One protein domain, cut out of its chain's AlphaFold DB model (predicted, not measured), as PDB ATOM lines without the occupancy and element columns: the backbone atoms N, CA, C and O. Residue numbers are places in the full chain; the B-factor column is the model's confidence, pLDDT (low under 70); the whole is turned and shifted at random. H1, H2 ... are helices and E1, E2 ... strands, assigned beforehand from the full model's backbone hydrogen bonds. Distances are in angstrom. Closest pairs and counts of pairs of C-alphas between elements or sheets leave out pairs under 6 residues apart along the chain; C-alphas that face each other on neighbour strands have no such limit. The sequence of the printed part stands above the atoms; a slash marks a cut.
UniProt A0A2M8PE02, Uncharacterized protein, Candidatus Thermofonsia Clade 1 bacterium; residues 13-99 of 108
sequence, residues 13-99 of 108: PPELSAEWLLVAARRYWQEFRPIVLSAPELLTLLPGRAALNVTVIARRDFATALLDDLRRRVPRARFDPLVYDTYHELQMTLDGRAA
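Overview. This is residues 13 to 99 of the 108 residues of an uncharacterized protein of Candidatus Thermofonsia Clade 1 bacterium (UniProt A0A2M8PE02). Two long parallel strands, E2 and E3, run side by side as a narrow two-stranded ribbon through the middle, with H4 packed along one side of it and H5 on the opposite side. The earlier part of the chain bows past the E2 side of this ribbon: H1 and H2 pack on H5, E1 passes near E2, and H3 comes round toward H4. The printed part has 87 residues with five named helices and three named strands, in the order H1, H2, E1, H3, E2, H4, E3, H5, and its class is mixed, helices and strands. It is compact, with a radius of gyration of the C-alphas of 12.9 A, and rounded, spanning 33 by 29 by 20 A.

Along the chain. Find C-alpha 51 at (0.383, 46.820, -21.594); from there E2, residues 51 to 59, runs 25.6 A to C-alpha 59 at (3.184, 23.880, -10.629). H4 follows at residues 63 to 73, 15.4 A long, then E3 at residues 77 to 84, 21.1 A. H5, residues 87 to 99, covers 18.2 A and ends at C-alpha 99, (7.675, 43.122, 1.455). Earlier, look for H1 at residues 18 to 24, H2 at 26 to 32, E1 at 35 to 37 and H3 at 40 to 44.

Arrangement. Start at E2 and E3, parallel at 21 degrees, where N 56 and O 80 are 2.9 A apart and N 80 and O 54 are 2.8 A apart, both within hydrogen-bond range. E2, H4 and E3 make a strand-helix-strand unit, two parallel neighbour strands with a helix between, and its crossover is right-handed. The closest C-alphas of H4 and E3 are those of Ala 63 and Val 83, 6.4 A apart; for E3 and H5 they are Tyr 84 and Leu 90, 5.8 A. H5 touches H1, closest at the C-alphas of Ala 24 and Gln 91, 4.7 A, at a steep tilt of 57 degrees. With residues 94 to 98 alone H5 touches H2, closest at the C-alphas of Tyr 28 and Ala 98, 4.9 A, at a tilt of 37 degrees, only just steep. E1 pairs with no named strand but is near E2. H3 and H4 only just touch, with 3 pairs of C-alphas within 8 A, the closest being Pro 40 and Leu 70, 6.7 A. H4 and H5 are apart. In H1, H2, H4 and H5 every O i to N i+4 pair is within hydrogen-bond range; in H3 it is 0 of 1, beside 2 of 2 O i to N i+3 pairs.

Size, cuts and confidence. The two C-alphas farthest apart are those of Arg 49 and His 88, 36.3 A. The printed part has no cut, and no link is long. Look in the B-factor column: the mean pLDDT of the printed part is 90.3, that of H1 is 81, and no printed residue is under 70.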
ATOM      1  N   PRO A  13      -4.192  29.146 -11.765       84.75
ATOM      2  CA  PRO A  13      -4.751  27.937 -12.351       84.75
ATOM      3  C   PRO A  13      -5.994  27.458 -11.586       84.75
ATOM      4  O   PRO A  13      -6.015  27.555 -10.357       84.75
ATOM      5  N   PRO A  14      -7.020  26.924 -12.271       83.31
ATOM      6  CA  PRO A  14      -8.269  26.518 -11.633       83.31
ATOM      7  C   PRO A  14      -8.097  25.354 -10.647       83.31
ATOM      8  O   PRO A  14      -8.967  25.138  -9.808       83.31
ATOM      9  N   GLU A  15      -6.982  24.619 -10.712       81.94
ATOM     10  CA  GLU A  15      -6.669  23.556  -9.753       81.94
ATOM     11  C   GLU A  15      -6.289  24.102  -8.362       81.94
ATOM     12  O   GLU A  15      -6.297  23.355  -7.382       81.94
ATOM     13  N   LEU A  16      -5.971  25.398  -8.250       82.38
ATOM     14  CA  LEU A  16      -5.780  26.078  -6.971       82.38
ATOM     15  C   LEU A  16      -7.132  26.496  -6.386       82.38
ATOM     16  O   LEU A  16      -7.907  27.215  -7.016       82.38
ATOM     17  N   SER A  17      -7.397  26.087  -5.144       78.19
ATOM     18  CA  SER A  17      -8.632  26.457  -4.451       78.19
ATOM     19  C   SER A  17      -8.721  27.971  -4.209       78.19
ATOM     20  O   SER A  17      -7.717  28.661  -4.016       78.19
ATOM     21  N   ALA A  18      -9.946  28.500  -4.148       74.06
ATOM     22  CA  ALA A  18     -10.179  29.903  -3.795       74.06
ATOM     23  C   ALA A  18      -9.637  30.257  -2.395       74.06
ATOM     24  O   ALA A  18      -9.194  31.379  -2.162       74.06
ATOM     25  N   GLU A  19      -9.628  29.291  -1.475       78.88
ATOM     26  CA  GLU A  19      -9.053  29.438  -0.135       78.88
ATOM     27  C   GLU A  19      -7.551  29.741  -0.188       78.88
ATOM     28  O   GLU A  19      -7.082  30.650   0.500       78.88
ATOM     29  N   TRP A  20      -6.808  29.052  -1.062       81.50
ATOM     30  CA  TRP A  20      -5.382  29.310  -1.246       81.50
ATOM     31  C   TRP A  20      -5.127  30.775  -1.628       81.50
ATOM     32  O   TRP A  20      -4.274  31.429  -1.027       81.50
ATOM     33  N   LEU A  21      -5.911  31.327  -2.561       78.44
ATOM     34  CA  LEU A  21      -5.775  32.719  -3.000       78.44
ATOM     35  C   LEU A  21      -5.989  33.712  -1.846       78.44
ATOM     36  O   LEU A  21      -5.252  34.692  -1.727       78.44
ATOM     37  N   LEU A  22      -6.987  33.461  -0.993       78.94
ATOM     38  CA  LEU A  22      -7.342  34.344   0.123       78.94
ATOM     39  C   LEU A  22      -6.279  34.378   1.226       78.94
ATOM     40  O   LEU A  22      -6.177  35.382   1.935       78.94
ATOM     41  N   VAL A  23      -5.498  33.305   1.371       85.75
ATOM     42  CA  VAL A  23      -4.460  33.184   2.401       85.75
ATOM     43  C   VAL A  23      -3.084  33.507   1.827       85.75
ATOM     44  O   VAL A  23      -2.464  34.495   2.225       85.75
ATOM     45  N   ALA A  24      -2.618  32.716   0.861       86.00
ATOM     46  CA  ALA A  24      -1.233  32.732   0.400       86.00
ATOM     47  C   ALA A  24      -0.885  33.959  -0.450       86.00
ATOM     48  O   ALA A  24       0.256  34.412  -0.437       86.00
ATOM     49  N   ALA A  25      -1.854  34.525  -1.173       90.44
ATOM     50  CA  ALA A  25      -1.634  35.713  -1.997       90.44
ATOM     51  C   ALA A  25      -2.078  37.016  -1.312       90.44
ATOM     52  O   ALA A  25      -2.001  38.082  -1.927       90.44
ATOM     53  N   ARG A  26      -2.538  36.969  -0.053       92.38
ATOM     54  CA  ARG A  26      -3.188  38.108   0.615       92.38
ATOM     55  C   ARG A  26      -2.318  39.359   0.648       92.38
ATOM     56  O   ARG A  26      -2.780  40.427   0.252       92.38
ATOM     57  N   ARG A  27      -1.070  39.239   1.113       94.75
ATOM     58  CA  ARG A  27      -0.147  40.383   1.233       94.75
ATOM     59  C   ARG A  27       0.201  40.961  -0.135       94.75
ATOM     60  O   ARG A  27       0.131  42.171  -0.324       94.75
ATOM     61  N   TYR A  28       0.483  40.093  -1.103       95.06
ATOM     62  CA  TYR A  28       0.742  40.492  -2.484       95.06
ATOM     63  C   TYR A  28      -0.454  41.224  -3.110       95.06
ATOM     64  O   TYR A  28      -0.288  42.266  -3.748       95.06
ATOM     65  N   TRP A  29      -1.675  40.725  -2.892       94.06
ATOM     66  CA  TRP A  29      -2.887  41.363  -3.398       94.06
ATOM     67  C   TRP A  29      -3.144  42.719  -2.737       94.06
ATOM     68  O   TRP A  29      -3.494  43.676  -3.423       94.06
ATOM     69  N   GLN A  30      -2.930  42.828  -1.426       94.56
ATOM     70  CA  GLN A  30      -3.085  44.089  -0.697       94.56
ATOM     71  C   GLN A  30      -2.126  45.176  -1.198       94.56
ATOM     72  O   GLN A  30      -2.548  46.328  -1.330       94.56
ATOM     73  N   GLU A  31      -0.885  44.805  -1.519       95.56
ATOM     74  CA  GLU A  31       0.141  45.730  -2.010       95.56
ATOM     75  C   GLU A  31      -0.099  46.146  -3.471       95.56
ATOM     76  O   GLU A  31      -0.127  47.335  -3.790       95.56
ATOM     77  N   PHE A  32      -0.303  45.185  -4.380       94.25
ATOM     78  CA  PHE A  32      -0.291  45.464  -5.824       94.25
ATOM     79  C   PHE A  32      -1.662  45.459  -6.498       94.25
ATOM     80  O   PHE A  32      -1.751  45.855  -7.663       94.25
ATOM     81  N   ARG A  33      -2.705  44.991  -5.802       93.69
ATOM     82  CA  ARG A  33      -4.097  44.885  -6.274       93.69
ATOM     83  C   ARG A  33      -4.227  44.331  -7.706       93.69
ATOM     84  O   ARG A  33      -4.859  44.977  -8.547       93.69
ATOM     85  N   PRO A  34      -3.616  43.170  -8.021       93.75
ATOM     86  CA  PRO A  34      -3.756  42.569  -9.337       93.75
ATOM     87  C   PRO A  34      -5.207  42.154  -9.596       93.75
ATOM     88  O   PRO A  34      -5.949  41.782  -8.681       93.75
ATOM     89  N   ILE A  35      -5.587  42.145 -10.871       92.94
ATOM     90  CA  ILE A  35      -6.811  41.478 -11.317       92.94
ATOM     91  C   ILE A  35      -6.533  39.976 -11.292       92.94
ATOM     92  O   ILE A  35      -5.571  39.518 -11.907       92.94
ATOM     93  N   VAL A  36      -7.361  39.212 -10.586       91.88
ATOM     94  CA  VAL A  36      -7.210  37.758 -10.510       91.88
ATOM     95  C   VAL A  36      -8.047  37.103 -11.597       91.88
ATOM     96  O   VAL A  36      -9.243  37.373 -11.694       91.88
ATOM     97  N   LEU A  37      -7.424  36.246 -12.405       91.44
ATOM     98  CA  LEU A  37      -8.090  35.470 -13.450       91.44
ATOM     99  C   LEU A  37      -7.692  33.999 -13.336       91.44
ATOM    100  O   LEU A  37      -6.536  33.699 -13.053       91.44
ATOM    101  N   SER A  38      -8.629  33.097 -13.614       89.12
ATOM    102  CA  SER A  38      -8.395  31.645 -13.622       89.12
ATOM    103  C   SER A  38      -8.674  30.967 -14.963       89.12
ATOM    104  O   SER A  38      -8.469  29.766 -15.104       89.12
ATOM    105  N   ALA A  39      -9.112  31.739 -15.959       88.50
ATOM    106  CA  ALA A  39      -9.403  31.265 -17.305       88.50
ATOM    107  C   ALA A  39      -8.526  32.016 -18.326       88.50
ATOM    108  O   ALA A  39      -8.616  33.251 -18.402       88.50
ATOM    109  N   PRO A  40      -7.680  31.318 -19.109       85.19
ATOM    110  CA  PRO A  40      -6.833  31.924 -20.141       85.19
ATOM    111  C   PRO A  40      -7.608  32.771 -21.155       85.19
ATOM    112  O   PRO A  40      -7.104  33.784 -21.640       85.19
ATOM    113  N   GLU A  41      -8.845  32.388 -21.463       88.75
ATOM    114  CA  GLU A  41      -9.721  33.060 -22.423       88.75
ATOM    115  C   GLU A  41      -9.996  34.509 -22.004       88.75
ATOM    116  O   GLU A  41     -10.031  35.402 -22.850       88.75
ATOM    117  N   LEU A  42     -10.094  34.788 -20.700       89.50
ATOM    118  CA  LEU A  42     -10.354  36.139 -20.194       89.50
ATOM    119  C   LEU A  42      -9.199  37.112 -20.473       89.50
ATOM    120  O   LEU A  42      -9.432  38.309 -20.638       89.50
ATOM    121  N   LEU A  43      -7.962  36.619 -20.599       87.81
ATOM    122  CA  LEU A  43      -6.811  37.454 -20.966       87.81
ATOM    123  C   LEU A  43      -6.937  38.011 -22.392       87.81
ATOM    124  O   LEU A  43      -6.457  39.112 -22.676       87.81
ATOM    125  N   THR A  44      -7.598  37.268 -23.283       87.25
ATOM    126  CA  THR A  44      -7.807  37.666 -24.685       87.25
ATOM    127  C   THR A  44      -8.826  38.796 -24.826       87.25
ATOM    128  O   THR A  44      -8.738  39.583 -25.766       87.25
ATOM    129  N   LEU A  45      -9.737  38.931 -23.856       88.38
ATOM    130  CA  LEU A  45     -10.783  39.958 -23.834       88.38
ATOM    131  C   LEU A  45     -10.263  41.335 -23.400       88.38
ATOM    132  O   LEU A  45     -10.952  42.344 -23.564       88.38
ATOM    133  N   LEU A  46      -9.052  41.407 -22.836       84.94
ATOM    134  CA  LEU A  46      -8.478  42.674 -22.394       84.94
ATOM    135  C   LEU A  46      -8.146  43.577 -23.598       84.94
ATOM    136  O   LEU A  46      -7.639  43.089 -24.610       84.94
ATOM    137  N   PRO A  47      -8.313  44.910 -23.497       81.38
ATOM    138  CA  PRO A  47      -8.045  45.821 -24.607       81.38
ATOM    139  C   PRO A  47      -6.615  45.703 -25.162       81.38
ATOM    140  O   PRO A  47      -5.634  45.788 -24.415       81.38
ATOM    141  N   GLY A  48      -6.489  45.576 -26.488       77.56
ATOM    142  CA  GLY A  48      -5.214  45.371 -27.196       77.56
ATOM    143  C   GLY A  48      -4.172  46.483 -27.006       77.56
ATOM    144  O   GLY A  48      -2.973  46.217 -27.022       77.56
ATOM    145  N   ARG A  49      -4.624  47.719 -26.759       78.00
ATOM    146  CA  ARG A  49      -3.779  48.923 -26.618       78.00
ATOM    147  C   ARG A  49      -3.024  49.034 -25.284       78.00
ATOM    148  O   ARG A  49      -2.044  49.770 -25.185       78.00
ATOM    149  N   ALA A  50      -3.466  48.321 -24.249       78.50
ATOM    150  CA  ALA A  50      -2.842  48.358 -22.926       78.50
ATOM    151  C   ALA A  50      -1.589  47.468 -22.861       78.50
ATOM    152  O   ALA A  50      -1.445  46.516 -23.632       78.50
ATOM    153  N   ALA A  51      -0.658  47.781 -21.960       83.69
ATOM    154  CA  ALA A  51       0.383  46.820 -21.594       83.69
ATOM    155  C   ALA A  51      -0.247  45.753 -20.696       83.69
ATOM    156  O   ALA A  51      -1.069  46.076 -19.840       83.69
ATOM    157  N   LEU A  52       0.092  44.489 -20.931       90.25
ATOM    158  CA  LEU A  52      -0.467  43.360 -20.198       90.25
ATOM    159  C   LEU A  52       0.680  42.593 -19.548       90.25
ATOM    160  O   LEU A  52       1.450  41.939 -20.247       90.25
ATOM    161  N   ASN A  53       0.792  42.704 -18.228       92.69
ATOM    162  CA  ASN A  53       1.752  41.952 -17.430       92.69
ATOM    163  C   ASN A  53       0.985  40.906 -16.621       92.69
ATOM    164  O   ASN A  53       0.027  41.242 -15.922       92.69
ATOM    165  N   VAL A  54       1.390  39.646 -16.738       94.12
ATOM    166  CA  VAL A  54       0.684  38.508 -16.148       94.12
ATOM    167  C   VAL A  54       1.648  37.732 -15.265       94.12
ATOM    168  O   VAL A  54       2.545  37.060 -15.769       94.12
ATOM    169  N   THR A  55       1.437  37.801 -13.957       95.19
ATOM    170  CA  THR A  55       2.069  36.904 -12.992       95.19
ATOM    171  C   THR A  55       1.355  35.557 -13.077       95.19
ATOM    172  O   THR A  55       0.170  35.474 -12.763       95.19
ATOM    173  N   VAL A  56       2.038  34.517 -13.555       94.94
ATOM    174  CA  VAL A  56       1.449  33.188 -13.803       94.94
ATOM    175  C   VAL A  56       1.861  32.245 -12.691       94.94
ATOM    176  O   VAL A  56       3.023  31.863 -12.611       94.94
ATOM    177  N   ILE A  57       0.917  31.835 -11.856       93.88
ATOM    178  CA  ILE A  57       1.167  30.781 -10.876       93.88
ATOM    179  C   ILE A  57       1.115  29.432 -11.596       93.88
ATOM    180  O   ILE A  57       0.153  29.156 -12.307       93.88
ATOM    181  N   ALA A  58       2.135  28.589 -11.433       93.38
ATOM    182  CA  ALA A  58       2.162  27.277 -12.074       93.38
ATOM    183  C   ALA A  58       2.936  26.238 -11.255       93.38
ATOM    184  O   ALA A  58       4.020  26.522 -10.748       93.38
ATOM    185  N   ARG A  59       2.412  25.010 -11.168       91.94
ATOM    186  CA  ARG A  59       3.184  23.880 -10.629       91.94
ATOM    187  C   ARG A  59       4.328  23.526 -11.577       91.94
ATOM    188  O   ARG A  59       4.167  23.626 -12.795       91.94
ATOM    189  N   ARG A  60       5.475  23.109 -11.034       94.00
ATOM    190  CA  ARG A  60       6.691  22.812 -11.814       94.00
ATOM    191  C   ARG A  60       6.481  21.830 -12.963       94.00
ATOM    192  O   ARG A  60       7.008  22.057 -14.048       94.00
ATOM    193  N   ASP A  61       5.715  20.775 -12.732       93.94
ATOM    194  CA  ASP A  61       5.400  19.729 -13.711       93.94
ATOM    195  C   ASP A  61       4.574  20.233 -14.906       93.94
ATOM    196  O   ASP A  61       4.670  19.670 -15.995       93.94
ATOM    197  N   PHE A  62       3.811  21.316 -14.736       92.19
ATOM    198  CA  PHE A  62       2.917  21.854 -15.765       92.19
ATOM    199  C   PHE A  62       3.314  23.243 -16.300       92.19
ATOM    200  O   PHE A  62       2.796  23.691 -17.326       92.19
ATOM    201  N   ALA A  63       4.258  23.929 -15.651       93.94
ATOM    202  CA  ALA A  63       4.601  25.323 -15.940       93.94
ATOM    203  C   ALA A  63       4.969  25.590 -17.405       93.94
ATOM    204  O   ALA A  63       4.481  26.561 -17.986       93.94
ATOM    205  N   THR A  64       5.789  24.732 -18.016       95.44
ATOM    206  CA  THR A  64       6.206  24.888 -19.418       95.44
ATOM    207  C   THR A  64       5.009  24.819 -20.366       95.44
ATOM    208  O   THR A  64       4.807  25.729 -21.166       95.44
ATOM    209  N   ALA A  65       4.173  23.786 -20.229       95.12
ATOM    210  CA  ALA A  65       3.020  23.577 -21.100       95.12
ATOM    211  C   ALA A  65       2.003  24.724 -20.983       95.12
ATOM    212  O   ALA A  65       1.519  25.229 -21.999       95.12
ATOM    213  N   LEU A  66       1.734  25.176 -19.753       93.38
ATOM    214  CA  LEU A  66       0.852  26.309 -19.484       93.38
ATOM    215  C   LEU A  66       1.390  27.614 -20.082       93.38
ATOM    216  O   LEU A  66       0.650  28.347 -20.736       93.38
ATOM    217  N   LEU A  67       2.673  27.923 -19.880       95.19
ATOM    218  CA  LEU A  67       3.266  29.154 -20.407       95.19
ATOM    219  C   LEU A  67       3.276  29.179 -21.932       95.19
ATOM    220  O   LEU A  67       3.016  30.228 -22.521       95.19
ATOM    221  N   ASP A  68       3.550  28.048 -22.577       95.94
ATOM    222  CA  ASP A  68       3.520  27.952 -24.033       95.94
ATOM    223  C   ASP A  68       2.104  28.152 -24.582       95.94
ATOM    224  O   ASP A  68       1.924  28.847 -25.585       95.94
ATOM    225  N   ASP A  69       1.086  27.608 -23.911       94.62
ATOM    226  CA  ASP A  69      -0.315  27.860 -24.254       94.62
ATOM    227  C   ASP A  69      -0.693  29.341 -24.098       94.62
ATOM    228  O   ASP A  69      -1.186  29.964 -25.044       94.62
ATOM    229  N   LEU A  70      -0.374  29.945 -22.954       93.75
ATOM    230  CA  LEU A  70      -0.653  31.357 -22.685       93.75
ATOM    231  C   LEU A  70       0.048  32.290 -23.683       93.75
ATOM    232  O   LEU A  70      -0.568  33.241 -24.171       93.75
ATOM    233  N   ARG A  71       1.307  32.006 -24.040       94.81
ATOM    234  CA  ARG A  71       2.070  32.781 -25.033       94.81
ATOM    235  C   ARG A  71       1.467  32.700 -26.427       94.81
ATOM    236  O   ARG A  71       1.428  33.718 -27.114       94.81
ATOM    237  N   ARG A  72       0.975  31.529 -26.842       94.31
ATOM    238  CA  ARG A  72       0.269  31.382 -28.126       94.31
ATOM    239  C   ARG A  72      -1.040  32.168 -28.141       94.31
ATOM    240  O   ARG A  72      -1.341  32.823 -29.133       94.31
ATOM    241  N   ARG A  73      -1.803  32.125 -27.045       92.06
ATOM    242  CA  ARG A  73      -3.111  32.794 -26.932       92.06
ATOM    243  C   ARG A  73      -3.003  34.308 -26.810       92.06
ATOM    244  O   ARG A  73      -3.838  35.029 -27.349       92.06
ATOM    245  N   VAL A  74      -1.988  34.802 -26.097       91.19
ATOM    246  CA  VAL A  74      -1.828  36.233 -25.804       91.19
ATOM    247  C   VAL A  74      -0.384  36.691 -26.059       91.19
ATOM    248  O   VAL A  74       0.314  37.085 -25.123       91.19
ATOM    249  N   PRO A  75       0.080  36.725 -27.326       90.88
ATOM    250  CA  PRO A  75       1.485  37.012 -27.653       90.88
ATOM    251  C   PRO A  75       1.972  38.398 -27.208       90.88
ATOM    252  O   PRO A  75       3.164  38.630 -27.040       90.88
ATOM    253  N   ARG A  76       1.041  39.339 -27.016       89.31
ATOM    254  CA  ARG A  76       1.324  40.712 -26.570       89.31
ATOM    255  C   ARG A  76       1.589  40.844 -25.064       89.31
ATOM    256  O   ARG A  76       1.907  41.945 -24.616       89.31
ATOM    257  N   ALA A  77       1.343  39.794 -24.279       90.88
ATOM    258  CA  ALA A  77       1.498  39.826 -22.830       90.88
ATOM    259  C   ALA A  77       2.944  39.530 -22.417       90.88
ATOM    260  O   ALA A  77       3.605  38.656 -22.979       90.88
ATOM    261  N   ARG A  78       3.418  40.222 -21.380       92.56
ATOM    262  CA  ARG A  78       4.633  39.850 -20.655       92.56
ATOM    263  C   ARG A  78       4.240  38.895 -19.537       92.56
ATOM    264  O   ARG A  78       3.461  39.262 -18.658       92.56
ATOM    265  N   PHE A  79       4.781  37.685 -19.570       93.81
ATOM    266  CA  PHE A  79       4.527  36.670 -18.552       93.81
ATOM    267  C   PHE A  79       5.663  36.636 -17.526       93.81
ATOM    268  O   PHE A  79       6.831  36.543 -17.902       93.81
ATOM    269  N   ASP A  80       5.300  36.685 -16.248       95.19
ATOM    270  CA  ASP A  80       6.168  36.537 -15.078       95.19
ATOM    271  C   ASP A  80       5.776  35.242 -14.345       95.19
ATOM    272  O   ASP A  80       4.839  35.239 -13.543       95.19
ATOM    273  N   PRO A  81       6.395  34.099 -14.681       94.62
ATOM    274  CA  PRO A  81       6.027  32.827 -14.081       94.62
ATOM    275  C   PRO A  81       6.523  32.703 -12.639       94.62
ATOM    276  O   PRO A  81       7.709  32.855 -12.349       94.62
ATOM    277  N   LEU A  82       5.609  32.330 -11.750       94.06
ATOM    278  CA  LEU A  82       5.867  31.854 -10.399       94.06
ATOM    279  C   LEU A  82       5.695  30.338 -10.374       94.06
ATOM    280  O   LEU A  82       4.600  29.815 -10.155       94.06
ATOM    281  N   VAL A  83       6.800  29.647 -10.648       94.12
ATOM    282  CA  VAL A  83       6.858  28.185 -10.637       94.12
ATOM    283  C   VAL A  83       7.119  27.699  -9.220       94.12
ATOM    284  O   VAL A  83       8.078  28.144  -8.593       94.12
ATOM    285  N   TYR A  84       6.285  26.788  -8.726       90.69
ATOM    286  CA  TYR A  84       6.388  26.257  -7.368       90.69
ATOM    287  C   TYR A  84       6.307  24.730  -7.338       90.69
ATOM    288  O   TYR A  84       5.683  24.111  -8.209       90.69
ATOM    289  N   ASP A  85       6.908  24.140  -6.305       91.44
ATOM    290  CA  ASP A  85       6.757  22.725  -5.968       91.44
ATOM    291  C   ASP A  85       5.773  22.552  -4.804       91.44
ATOM    292  O   ASP A  85       4.968  21.620  -4.796       91.44
ATOM    293  N   THR A  86       5.762  23.502  -3.860       90.12
ATOM    294  CA  THR A  86       4.831  23.512  -2.722       90.12
ATOM    295  C   THR A  86       4.080  24.838  -2.569       90.12
ATOM    296  O   THR A  86       4.565  25.909  -2.936       90.12
ATOM    297  N   TYR A  87       2.890  24.796  -1.960       88.44
ATOM    298  CA  TYR A  87       2.130  26.016  -1.658       88.44
ATOM    299  C   TYR A  87       2.849  26.943  -0.674       88.44
ATOM    300  O   TYR A  87       2.699  28.160  -0.763       88.44
ATOM    301  N   HIS A  88       3.648  26.378   0.234       90.38
ATOM    302  CA  HIS A  88       4.432  27.146   1.193       90.38
ATOM    303  C   HIS A  88       5.501  28.000   0.496       90.38
ATOM    304  O   HIS A  88       5.615  29.191   0.775       90.38
ATOM    305  N   GLU A  89       6.235  27.436  -0.467       91.88
ATOM    306  CA  GLU A  89       7.206  28.186  -1.280       91.88
ATOM    307  C   GLU A  89       6.551  29.317  -2.068       91.88
ATOM    308  O   GLU A  89       7.075  30.436  -2.119       91.88
ATOM    309  N   LEU A  90       5.386  29.045  -2.658       92.38
ATOM    310  CA  LEU A  90       4.643  30.052  -3.399       92.38
ATOM    311  C   LEU A  90       4.211  31.210  -2.489       92.38
ATOM    312  O   LEU A  90       4.403  32.372  -2.849       92.38
ATOM    313  N   GLN A  91       3.692  30.907  -1.294       93.81
ATOM    314  CA  GLN A  91       3.333  31.919  -0.301       93.81
ATOM    315  C   GLN A  91       4.552  32.743   0.128       93.81
ATOM    316  O   GLN A  91       4.493  33.970   0.090       93.81
ATOM    317  N   MET A  92       5.669  32.097   0.482       94.44
ATOM    318  CA  MET A  92       6.901  32.803   0.855       94.44
ATOM    319  C   MET A  92       7.378  33.744  -0.258       94.44
ATOM    320  O   MET A  92       7.805  34.865   0.016       94.44
ATOM    321  N   THR A  93       7.267  33.312  -1.516       94.38
ATOM    322  CA  THR A  93       7.657  34.115  -2.681       94.38
ATOM    323  C   THR A  93       6.762  35.341  -2.846       94.38
ATOM    324  O   THR A  93       7.263  36.451  -3.039       94.38
ATOM    325  N   LEU A  94       5.440  35.171  -2.750       94.69
ATOM    326  CA  LEU A  94       4.476  36.270  -2.863       94.69
ATOM    327  C   LEU A  94       4.606  37.271  -1.707       94.69
ATOM    328  O   LEU A  94       4.590  38.482  -1.938       94.69
ATOM    329  N   ASP A  95       4.803  36.779  -0.486       95.12
ATOM    330  CA  ASP A  95       5.049  37.600   0.698       95.12
ATOM    331  C   ASP A  95       6.363  38.381   0.587       95.12
ATOM    332  O   ASP A  95       6.386  39.586   0.851       95.12
ATOM    333  N   GLY A  96       7.444  37.728   0.147       94.81
ATOM    334  CA  GLY A  96       8.738  38.372  -0.079       94.81
ATOM    335  C   GLY A  96       8.647  39.479  -1.128       94.81
ATOM    336  O   GLY A  96       9.131  40.589  -0.907       94.81
ATOM    337  N   ARG A  97       7.937  39.226  -2.232       94.50
ATOM    338  CA  ARG A  97       7.666  40.237  -3.264       94.50
ATOM    339  C   ARG A  97       6.889  41.434  -2.723       94.50
ATOM    340  O   ARG A  97       7.254  42.570  -3.017       94.50
ATOM    341  N   ALA A  98       5.854  41.201  -1.917       95.00
ATOM    342  CA  ALA A  98       5.096  42.278  -1.281       95.00
ATOM    343  C   ALA A  98       5.984  43.114  -0.342       95.00
ATOM    344  O   ALA A  98       6.004  44.340  -0.440       95.00
ATOM    345  N   ALA A  99       6.778  42.458   0.510       95.56
ATOM    346  CA  ALA A  99       7.675  43.122   1.455       95.56
ATOM    347  C   ALA A  99       8.753  43.970   0.758       95.56
ATOM    348  O   ALA A  99       9.066  45.071   1.208       95.56
TER     349      ALA A  99